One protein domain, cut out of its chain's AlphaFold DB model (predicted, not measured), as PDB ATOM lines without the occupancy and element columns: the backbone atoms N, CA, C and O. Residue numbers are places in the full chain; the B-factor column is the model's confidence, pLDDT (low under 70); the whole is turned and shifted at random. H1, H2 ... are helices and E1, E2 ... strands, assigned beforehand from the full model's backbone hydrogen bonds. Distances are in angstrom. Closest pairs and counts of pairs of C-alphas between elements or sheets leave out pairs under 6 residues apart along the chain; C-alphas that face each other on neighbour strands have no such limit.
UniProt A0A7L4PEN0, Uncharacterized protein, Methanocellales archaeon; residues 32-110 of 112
ATOM      1  N   PRO A  32      36.287  97.973  43.280       88.94
ATOM      2  CA  PRO A  32      37.705  97.729  43.021       88.94
ATOM      3  C   PRO A  32      38.256  96.590  43.886       88.94
ATOM      4  O   PRO A  32      37.954  96.508  45.073       88.94
ATOM      5  N   LYS A  33      39.145  95.752  43.337       90.00
ATOM      6  CA  LYS A  33      39.760  94.623  44.074       90.00
ATOM      7  C   LYS A  33      40.527  95.024  45.334       90.00
ATOM      8  O   LYS A  33      40.710  94.201  46.222       90.00
ATOM      9  N   THR A  34      41.007  96.262  45.379       88.50
ATOM     10  CA  THR A  34      41.725  96.841  46.519       88.50
ATOM     11  C   THR A  34      40.796  97.252  47.657       88.50
ATOM     12  O   THR A  34      41.264  97.457  48.772       88.50
ATOM     13  N   HIS A  35      39.493  97.376  47.400       89.25
ATOM     14  CA  HIS A  35      38.521  97.812  48.389       89.25
ATOM     15  C   HIS A  35      38.080  96.628  49.275       89.25
ATOM     16  O   HIS A  35      37.757  95.561  48.742       89.25
ATOM     17  N   PRO A  36      37.987  96.786  50.611       88.44
ATOM     18  CA  PRO A  36      37.670  95.687  51.535       88.44
ATOM     19  C   PRO A  36      36.348  94.974  51.203       88.44
ATOM     20  O   PRO A  36      36.287  93.740  51.215       88.44
ATOM     21  N   ALA A  37      35.329  95.730  50.777       92.62
ATOM     22  CA  ALA A  37      34.039  95.195  50.331       92.62
ATOM     23  C   ALA A  37      34.128  94.173  49.178       92.62
ATOM     24  O   ALA A  37      33.222  93.354  49.027       92.62
ATOM     25  N   TYR A  38      35.199  94.186  48.368       91.69
ATOM     26  CA  TYR A  38      35.361  93.240  47.261       91.69
ATOM     27  C   TYR A  38      35.436  91.806  47.779       91.69
ATOM     28  O   TYR A  38      34.665  90.943  47.361       91.69
ATOM     29  N   SER A  39      36.347  91.555  48.722       89.06
ATOM     30  CA  SER A  39      36.550  90.224  49.305       89.06
ATOM     31  C   SER A  39      35.280  89.708  49.988       89.06
ATOM     32  O   SER A  39      34.865  88.573  49.741       89.06
ATOM     33  N   PHE A  40      34.604  90.584  50.739       92.56
ATOM     34  CA  PHE A  40      33.328  90.296  51.380       92.56
ATOM     35  C   PHE A  40      32.263  89.882  50.360       92.56
ATOM     36  O   PHE A  40      31.662  88.817  50.495       92.56
ATOM     37  N   TYR A  41      32.061  90.677  49.303       92.06
ATOM     38  CA  TYR A  41      31.059  90.393  48.276       92.06
ATOM     39  C   TYR A  41      31.303  89.050  47.576       92.06
ATOM     40  O   TYR A  41      30.369  88.275  47.361       92.06
ATOM     41  N   GLN A  42      32.564  88.727  47.269       90.69
ATOM     42  CA  GLN A  42      32.912  87.464  46.612       90.69
ATOM     43  C   GLN A  42      32.584  86.229  47.460       90.69
ATOM     44  O   GLN A  42      32.412  85.143  46.898       90.69
ATOM     45  N   ILE A  43      32.510  86.381  48.782       88.88
ATOM     46  CA  ILE A  43      32.124  85.322  49.715       88.88
ATOM     47  C   ILE A  43      30.608  85.335  49.928       88.88
ATOM     48  O   ILE A  43      29.974  84.298  49.750       88.88
ATOM     49  N   ALA A  44      30.019  86.502  50.201       88.88
ATOM     50  CA  ALA A  44      28.583  86.669  50.427       88.88
ATOM     51  C   ALA A  44      27.721  86.186  49.247       88.88
ATOM     52  O   ALA A  44      26.639  85.648  49.446       88.88
ATOM     53  N   LYS A  45      28.206  86.312  48.007       87.56
ATOM     54  CA  LYS A  45      27.476  85.815  46.830       87.56
ATOM     55  C   LYS A  45      27.473  84.285  46.684       87.56
ATOM     56  O   LYS A  45      26.766  83.763  45.830       87.56
ATOM     57  N   LYS A  46      28.307  83.557  47.440       86.75
ATOM     58  CA  LYS A  46      28.390  82.083  47.375       86.75
ATOM     59  C   LYS A  46      27.355  81.391  48.262       86.75
ATOM     60  O   LYS A  46      27.168  80.187  48.120       86.75
ATOM     61  N   GLY A  47      26.707  82.117  49.171       80.56
ATOM     62  CA  GLY A  47      25.741  81.560  50.109       80.56
ATOM     63  C   GLY A  47      25.561  82.438  51.341       80.56
ATOM     64  O   GLY A  47      26.004  83.584  51.378       80.56
ATOM     65  N   SER A  48      24.900  81.898  52.361       79.06
ATOM     66  CA  SER A  48      24.748  82.598  53.632       79.06
ATOM     67  C   SER A  48      26.074  82.701  54.385       79.06
ATOM     68  O   SER A  48      26.968  81.863  54.255       79.06
ATOM     69  N   THR A  49      26.197  83.755  55.184       84.62
ATOM     70  CA  THR A  49      27.344  83.989  56.066       84.62
ATOM     71  C   THR A  49      26.873  84.326  57.483       84.62
ATOM     72  O   THR A  49      25.670  84.386  57.758       84.62
ATOM     73  N   THR A  50      27.810  84.484  58.414       83.62
ATOM     74  CA  THR A  50      27.523  84.864  59.800       83.62
ATOM     75  C   THR A  50      27.425  86.381  59.946       83.62
ATOM     76  O   THR A  50      27.890  87.146  59.103       83.62
ATOM     77  N   VAL A  51      26.799  86.824  61.034       78.50
ATOM     78  CA  VAL A  51      26.645  88.249  61.366       78.50
ATOM     79  C   VAL A  51      28.020  88.915  61.528       78.50
ATOM     80  O   VAL A  51      28.276  89.954  60.925       78.50
ATOM     81  N   ASP A  52      28.940  88.256  62.233       86.94
ATOM     82  CA  ASP A  52      30.273  88.793  62.555       86.94
ATOM     83  C   ASP A  52      31.197  88.915  61.330       86.94
ATOM     84  O   ASP A  52      32.202  89.627  61.353       86.94
ATOM     85  N   PHE A  53      30.849  88.252  60.225       87.69
ATOM     86  CA  PHE A  53      31.648  88.241  59.001       87.69
ATOM     87  C   PHE A  53      31.801  89.633  58.365       87.69
ATOM     88  O   PHE A  53      32.816  89.924  57.735       87.69
ATOM     89  N   CYS A  54      30.800  90.503  58.528       92.12
ATOM     90  CA  CYS A  54      30.855  91.890  58.060       92.12
ATOM     91  C   CYS A  54      31.961  92.681  58.770       92.12
ATOM     92  O   CYS A  54      32.809  93.297  58.123       92.12
ATOM     93  N   GLU A  55      31.986  92.602  60.098       91.38
ATOM     94  CA  GLU A  55      32.934  93.337  60.937       91.38
ATOM     95  C   GLU A  55      34.354  92.791  60.786       91.38
ATOM     96  O   GLU A  55      35.308  93.564  60.705       91.38
ATOM     97  N   SER A  56      34.506  91.472  60.607       90.12
ATOM     98  CA  SER A  56      35.814  90.859  60.343       90.12
ATOM     99  C   SER A  56      36.451  91.313  59.019       90.12
ATOM    100  O   SER A  56      37.646  91.109  58.822       90.12
ATOM    101  N   HIS A  57      35.671  91.909  58.108       90.31
ATOM    102  CA  HIS A  57      36.137  92.498  56.844       90.31
ATOM    103  C   HIS A  57      36.157  94.037  56.888       90.31
ATOM    104  O   HIS A  57      36.164  94.694  55.844       90.31
ATOM    105  N   GLY A  58      36.147  94.626  58.089       90.31
ATOM    106  CA  GLY A  58      36.215  96.075  58.299       90.31
ATOM    107  C   GLY A  58      34.947  96.825  57.890       90.31
ATOM    108  O   GLY A  58      34.998  98.034  57.683       90.31
ATOM    109  N   GLY A  59      33.836  96.111  57.709       93.25
ATOM    110  CA  GLY A  59      32.542  96.706  57.413       93.25
ATOM    111  C   GLY A  59      31.714  96.915  58.673       93.25
ATOM    112  O   GLY A  59      31.995  96.362  59.734       93.25
ATOM    113  N   ARG A  60      30.647  97.698  58.544       93.88
ATOM    114  CA  ARG A  60      29.641  97.895  59.590       93.88
ATOM    115  C   ARG A  60      28.290  97.409  59.097       93.88
ATOM    116  O   ARG A  60      27.880  97.748  57.990       93.88
ATOM    117  N   GLN A  61      27.568  96.654  59.916       93.69
ATOM    118  CA  GLN A  61      26.178  96.335  59.605       93.69
ATOM    119  C   GLN A  61      25.278  97.538  59.846       93.69
ATOM    120  O   GLN A  61      25.401  98.230  60.854       93.69
ATOM    121  N   ILE A  62      24.347  97.759  58.925       93.81
ATOM    122  CA  ILE A  62      23.444  98.906  58.970       93.81
ATOM    123  C   ILE A  62      21.984  98.501  58.808       93.81
ATOM    124  O   ILE A  62      21.646  97.491  58.185       93.81
ATOM    125  N   SER A  63      21.106  99.349  59.339       92.06
ATOM    126  CA  SER A  63      19.690  99.377  58.994       92.06
ATOM    127  C   SER A  63      19.507 100.255  57.760       92.06
ATOM    128  O   SER A  63      19.852 101.433  57.792       92.06
ATOM    129  N   ARG A  64      18.930  99.726  56.672       90.62
ATOM    130  CA  ARG A  64      18.707 100.528  55.453       90.62
ATOM    131  C   ARG A  64      17.781 101.731  55.669       90.62
ATOM    132  O   ARG A  64      17.813 102.652  54.865       90.62
ATOM    133  N   ASN A  65      16.997 101.763  56.746       94.69
ATOM    134  CA  ASN A  65      16.094 102.878  57.039       94.69
ATOM    135  C   ASN A  65      16.841 104.196  57.300       94.69
ATOM    136  O   ASN A  65      16.301 105.267  57.013       94.69
ATOM    137  N   ASP A  66      18.087 104.119  57.773       96.50
ATOM    138  CA  ASP A  66      18.923 105.283  58.093       96.50
ATOM    139  C   ASP A  66      19.698 105.811  56.870       96.50
ATOM    140  O   ASP A  66      20.382 106.835  56.945       96.50
ATOM    141  N   TYR A  67      19.558 105.137  55.722       96.62
ATOM    142  CA  TYR A  67      20.287 105.427  54.494       96.62
ATOM    143  C   TYR A  67      19.336 105.689  53.327       96.62
ATOM    144  O   TYR A  67      18.193 105.234  53.289       96.62
ATOM    145  N   GLU A  68      19.823 106.460  52.370       96.75
ATOM    146  CA  GLU A  68      19.239 106.643  51.051       96.75
ATOM    147  C   GLU A  68      20.082 105.859  50.040       96.75
ATOM    148  O   GLU A  68      21.309 105.974  50.026       96.75
ATOM    149  N   GLU A  69      19.447 105.035  49.208       95.94
ATOM    150  CA  GLU A  69      20.132 104.355  48.108       95.94
ATOM    151  C   GLU A  69      20.331 105.335  46.950       95.94
ATOM    152  O   GLU A  69      19.364 105.859  46.404       95.94
ATOM    153  N   ILE A  70      21.591 105.602  46.602       95.31
ATOM    154  CA  ILE A  70      21.967 106.528  45.528       95.31
ATOM    155  C   ILE A  70      22.023 105.792  44.189       95.31
ATOM    156  O   ILE A  70      21.569 106.306  43.171       95.31
ATOM    157  N   GLU A  71      22.632 104.607  44.184       93.69
ATOM    158  CA  GLU A  71      22.921 103.850  42.968       93.69
ATOM    159  C   GLU A  71      22.938 102.350  43.261       93.69
ATOM    160  O   GLU A  71      23.493 101.908  44.268       93.69
ATOM    161  N   ASN A  72      22.380 101.564  42.343       92.38
ATOM    162  CA  ASN A  72      22.520 100.114  42.319       92.38
ATOM    163  C   ASN A  72      23.621  99.744  41.315       92.38
ATOM    164  O   ASN A  72      23.422  99.840  40.104       92.38
ATOM    165  N   MET A  73      24.789  99.352  41.829       90.81
ATOM    166  CA  MET A  73      25.973  99.066  41.011       90.81
ATOM    167  C   MET A  73      25.938  97.651  40.423       90.81
ATOM    168  O   MET A  73      26.443  97.404  39.328       90.81
ATOM    169  N   ALA A  74      25.381  96.702  41.178       90.12
ATOM    170  CA  ALA A  74      25.192  95.311  40.789       90.12
ATOM    171  C   ALA A  74      24.235  94.621  41.770       90.12
ATOM    172  O   ALA A  74      23.899  95.159  42.821       90.12
ATOM    173  N   GLU A  75      23.843  93.382  41.470       89.25
ATOM    174  CA  GLU A  75      23.028  92.582  42.383       89.25
ATOM    175  C   GLU A  75      23.655  92.517  43.786       89.25
ATOM    176  O   GLU A  75      24.771  92.032  43.977       89.25
ATOM    177  N   GLY A  76      22.932  93.050  44.772       90.94
ATOM    178  CA  GLY A  76      23.383  93.090  46.156       90.94
ATOM    179  C   GLY A  76      24.458  94.137  46.464       90.94
ATOM    180  O   GLY A  76      24.888  94.166  47.612       90.94
ATOM    181  N   ILE A  77      24.868  94.996  45.522       94.56
ATOM    182  CA  ILE A  77      25.864  96.060  45.727       94.56
ATOM    183  C   ILE A  77      25.255  97.433  45.419       94.56
ATOM    184  O   ILE A  77      24.773  97.685  44.315       94.56
ATOM    185  N   PHE A  78      25.359  98.352  46.376       95.12
ATOM    186  CA  PHE A  78      24.715  99.661  46.327       95.12
ATOM    187  C   PHE A  78      25.663 100.766  46.786       95.12
ATOM    188  O   PHE A  78      26.495 100.549  47.667       95.12
ATOM    189  N   THR A  79      25.489 101.968  46.251       95.19
ATOM    190  CA  THR A  79      26.021 103.193  46.849       95.19
ATOM    191  C   THR A  79      24.941 103.782  47.745       95.19
ATOM    192  O   THR A  79      23.821 104.028  47.299       95.19
ATOM    193  N   LEU A  80      25.265 104.014  49.012       96.69
ATOM    194  CA  LEU A  80      24.344 104.512  50.030       96.69
ATOM    195  C   LEU A  80      24.798 105.880  50.539       96.69
ATOM    196  O   LEU A  80      25.996 106.133  50.653       96.69
ATOM    197  N   ARG A  81      23.845 106.740  50.896       96.62
ATOM    198  CA  ARG A  81      24.069 107.981  51.645       96.62
ATOM    199  C   ARG A  81      23.465 107.854  53.030       96.62
ATOM    200  O   ARG A  81      22.286 107.551  53.154       96.62
ATOM    201  N   GLU A  82      24.237 108.118  54.069       96.69
ATOM    202  CA  GLU A  82      23.696 108.199  55.427       96.69
ATOM    203  C   GLU A  82      22.900 109.497  55.593       96.69
ATOM    204  O   GLU A  82      23.425 110.583  55.346       96.69
ATOM    205  N   LYS A  83      21.631 109.402  56.007       96.50
ATOM    206  CA  LYS A  83      20.720 110.562  56.055       96.50
ATOM    207  C   LYS A  83      21.169 111.635  57.047       96.50
ATOM    208  O   LYS A  83      20.928 112.815  56.817       96.50
ATOM    209  N   SER A  84      21.805 111.231  58.145       96.25
ATOM    210  CA  SER A  84      22.224 112.132  59.224       96.25
ATOM    211  C   SER A  84      23.518 112.887  58.919       96.25
ATOM    212  O   SER A  84      23.654 114.038  59.323       96.25
ATOM    213  N   THR A  85      24.469 112.259  58.225       95.75
ATOM    214  CA  THR A  85      25.814 112.821  58.002       95.75
ATOM    215  C   THR A  85      26.064 113.240  56.555       95.75
ATOM    216  O   THR A  85      26.990 113.999  56.287       95.75
ATOM    217  N   GLY A  86      25.279 112.726  55.605       95.19
ATOM    218  CA  GLY A  86      25.514 112.890  54.173       95.19
ATOM    219  C   GLY A  86      26.693 112.075  53.627       95.19
ATOM    220  O   GLY A  86      26.950 112.126  52.421       95.19
ATOM    221  N   LYS A  87      27.399 111.309  54.472       95.62
ATOM    222  CA  LYS A  87      28.520 110.456  54.059       95.62
ATOM    223  C   LYS A  87      28.060 109.348  53.118       95.62
ATOM    224  O   LYS A  87      26.930 108.859  53.220       95.62
ATOM    225  N   LYS A  88      28.947 108.952  52.203       95.31
ATOM    226  CA  LYS A  88      28.693 107.900  51.217       95.31
ATOM    227  C   LYS A  88      29.347 106.593  51.631       95.31
ATOM    228  O   LYS A  88      30.435 106.583  52.199       95.31
ATOM    229  N   TYR A  89      28.684 105.496  51.300       96.00
ATOM    230  CA  TYR A  89      29.121 104.157  51.653       96.00
ATOM    231  C   TYR A  89      28.888 103.195  50.489       96.00
ATOM    232  O   TYR A  89      27.873 103.293  49.798       96.00
ATOM    233  N   VAL A  90      29.781 102.221  50.314       96.12
ATOM    234  CA  VAL A  90      29.475 101.009  49.542       96.12
ATOM    235  C   VAL A  90      28.727 100.066  50.470       96.12
ATOM    236  O   VAL A  90      29.261  99.676  51.504       96.12
ATOM    237  N   GLY A  91      27.503  99.691  50.110       96.00
ATOM    238  CA  GLY A  91      26.693  98.699  50.805       96.00
ATOM    239  C   GLY A  91      26.653  97.377  50.045       96.00
ATOM    240  O   GLY A  91      26.386  97.355  48.848       96.00
ATOM    241  N   VAL A  92      26.860  96.264  50.747       95.31
ATOM    242  CA  VAL A  92      26.706  94.906  50.217       95.31
ATOM    243  C   VAL A  92      25.645  94.162  51.020       95.31
ATOM    244  O   VAL A  92      25.730  94.059  52.244       95.31
ATOM    245  N   SER A  93      24.630  93.638  50.336       94.06
ATOM    246  CA  SER A  93      23.607  92.789  50.945       94.06
ATOM    247  C   SER A  93      24.030  91.331  50.972       94.06
ATOM    248  O   SER A  93      24.608  90.824  50.015       94.06
ATOM    249  N   PHE A  94      23.724  90.656  52.073       92.44
ATOM    250  CA  PHE A  94      24.095  89.265  52.290       92.44
ATOM    251  C   PHE A  94      23.031  88.535  53.107       92.44
ATOM    252  O   PHE A  94      22.335  89.138  53.926       92.44
ATOM    253  N   GLY A  95      22.899  87.232  52.871       91.25
ATOM    254  CA  GLY A  95      22.009  86.370  53.641       91.25
ATOM    255  C   GLY A  95      22.677  85.875  54.921       91.25
ATOM    256  O   GLY A  95      23.838  85.471  54.905       91.25
ATOM    257  N   VAL A  96      21.926  85.855  56.018       89.06
ATOM    258  CA  VAL A  96      22.333  85.271  57.299       89.06
ATOM    259  C   VAL A  96      21.341  84.187  57.694       89.06
ATOM    260  O   VAL A  96      20.135  84.428  57.686       89.06
ATOM    261  N   GLY A  97      21.850  83.018  58.082       85.00
ATOM    262  CA  GLY A  97      21.051  81.889  58.561       85.00
ATOM    263  C   GLY A  97      21.119  80.658  57.654       85.00
ATOM    264  O   GLY A  97      21.522  80.737  56.494       85.00
ATOM    265  N   ASN A  98      20.726  79.510  58.214       77.94
ATOM    266  CA  ASN A  98      20.783  78.207  57.537       77.94
ATOM    267  C   ASN A  98      19.400  77.696  57.100       77.94
ATOM    268  O   ASN A  98      19.281  77.096  56.041       77.94
ATOM    269  N   VAL A  99      18.358  77.932  57.910       80.88
ATOM    270  CA  VAL A  99      16.978  77.469  57.640       80.88
ATOM    271  C   VAL A  99      16.075  78.626  57.207       80.88
ATOM    272  O   VAL A  99      15.318  78.494  56.253       80.88
ATOM    273  N   LEU A 100      16.189  79.779  57.873       86.38
ATOM    274  CA  LEU A 100      15.499  81.015  57.513       86.38
ATOM    275  C   LEU A 100      16.545  82.088  57.210       86.38
ATOM    276  O   LEU A 100      17.167  82.632  58.123       86.38
ATOM    277  N   VAL A 101      16.769  82.354  55.924       87.44
ATOM    278  CA  VAL A 101      17.754  83.346  55.483       87.44
ATOM    279  C   VAL A 101      17.162  84.742  55.636       87.44
ATOM    280  O   VAL A 101      16.166  85.078  55.002       87.44
ATOM    281  N   THR A 102      17.790  85.565  56.471       89.06
ATOM    282  CA  THR A 102      17.461  86.988  56.601       89.06
ATOM    283  C   THR A 102      18.501  87.817  55.869       89.06
ATOM    284  O   THR A 102      19.699  87.614  56.060       89.06
ATOM    285  N   THR A 103      18.061  88.779  55.067       91.38
ATOM    286  CA  THR A 103      18.973  89.697  54.380       91.38
ATOM    287  C   THR A 103      19.448  90.791  55.332       91.38
ATOM    288  O   THR A 103      18.650  91.454  55.994       91.38
ATOM    289  N   ARG A 104      20.762  90.997  55.384       93.38
ATOM    290  CA  ARG A 104      21.435  92.092  56.092       93.38
ATOM    291  C   ARG A 104      22.238  92.924  55.098       93.38
ATOM    292  O   ARG A 104      22.453  92.504  53.962       93.38
ATOM    293  N   THR A 105      22.680  94.106  55.513       95.12
ATOM    294  CA  THR A 105      23.533  94.977  54.698       95.12
ATOM    295  C   THR A 105      24.772  95.365  55.495       95.12
ATOM    296  O   THR A 105      24.659  95.880  56.604       95.12
ATOM    297  N   CYS A 106      25.941  95.085  54.925       95.62
ATOM    298  CA  CYS A 106      27.246  95.498  55.426       95.62
ATOM    299  C   CYS A 106      27.720  96.704  54.614       95.62
ATOM    300  O   CYS A 106      27.519  96.714  53.401       95.62
ATOM    301  N   CYS A 107      28.325  97.709  55.239       95.81
ATOM    302  CA  CYS A 107      28.779  98.905  54.544       95.81
ATOM    303  C   CYS A 107      30.201  99.332  54.914       95.81
ATOM    304  O   CYS A 107      30.647  99.121  56.042       95.81
ATOM    305  N   TRP A 108      30.858 100.014  53.980       95.62
ATOM    306  CA  TRP A 108      32.176 100.632  54.135       95.62
ATOM    307  C   TRP A 108      32.099 102.075  53.650       95.62
ATOM    308  O   TRP A 108      31.466 102.334  52.626       95.62
ATOM    309  N   GLU A 109      32.694 103.004  54.396       93.94
ATOM    310  CA  GLU A 109      32.747 104.416  54.001       93.94
ATOM    311  C   GLU A 109      33.561 104.560  52.710       93.94
ATOM    312  O   GLU A 109      34.575 103.885  52.528       93.94
ATOM    313  N   ILE A 110      33.080 105.399  51.795       88.81
ATOM    314  CA  ILE A 110      33.818 105.786  50.594       88.81
ATOM    315  C   ILE A 110      34.513 107.099  50.932       88.81
ATOM    316  O   ILE A 110      33.831 108.101  51.160       88.81
TER     317      ILE A 110
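What this domain is: This is residues 32 to 110 of the 112 residues of an uncharacterized protein of Methanocellales archaeon (UniProt A0A7L4PEN0). A strongly twisted sheet of five antiparallel strands, order E1 E5 E4 E3 E2, has H1 along E4 on one face. The 79 printed residues hold H1, then E1 to E5, class mixed. It is compact, radius of gyration of the C-alphas 11.9 A, spanning 36 by 28 by 22 A.

Where its parts are: H1, residues 36 to 44, begins at C-alpha 36 (37.670, 95.687, 51.535). E1 is 60 to 62, E2 67 to 74, E3 77 to 82, E4 88 to 96. E5, residues 102 to 109, ends at C-alpha 109 (32.747, 104.416, 54.001).

How they stand to each other: H1 is on the sheet at a height of 8.7 A; Ala 44 and Phe 94 of E4 have the closest C-alphas, 5.5 A. H1 has 4 of 5 O i to N i+4 pairs within hydrogen-bond range. E2 to E5 form a meander of successive antiparallel neighbours, with N 92 and O 106 2.8 A apart.

The domain as a whole: The printed part has no cut; H1 to E1 is a long link; no printed residue has pLDDT under 70.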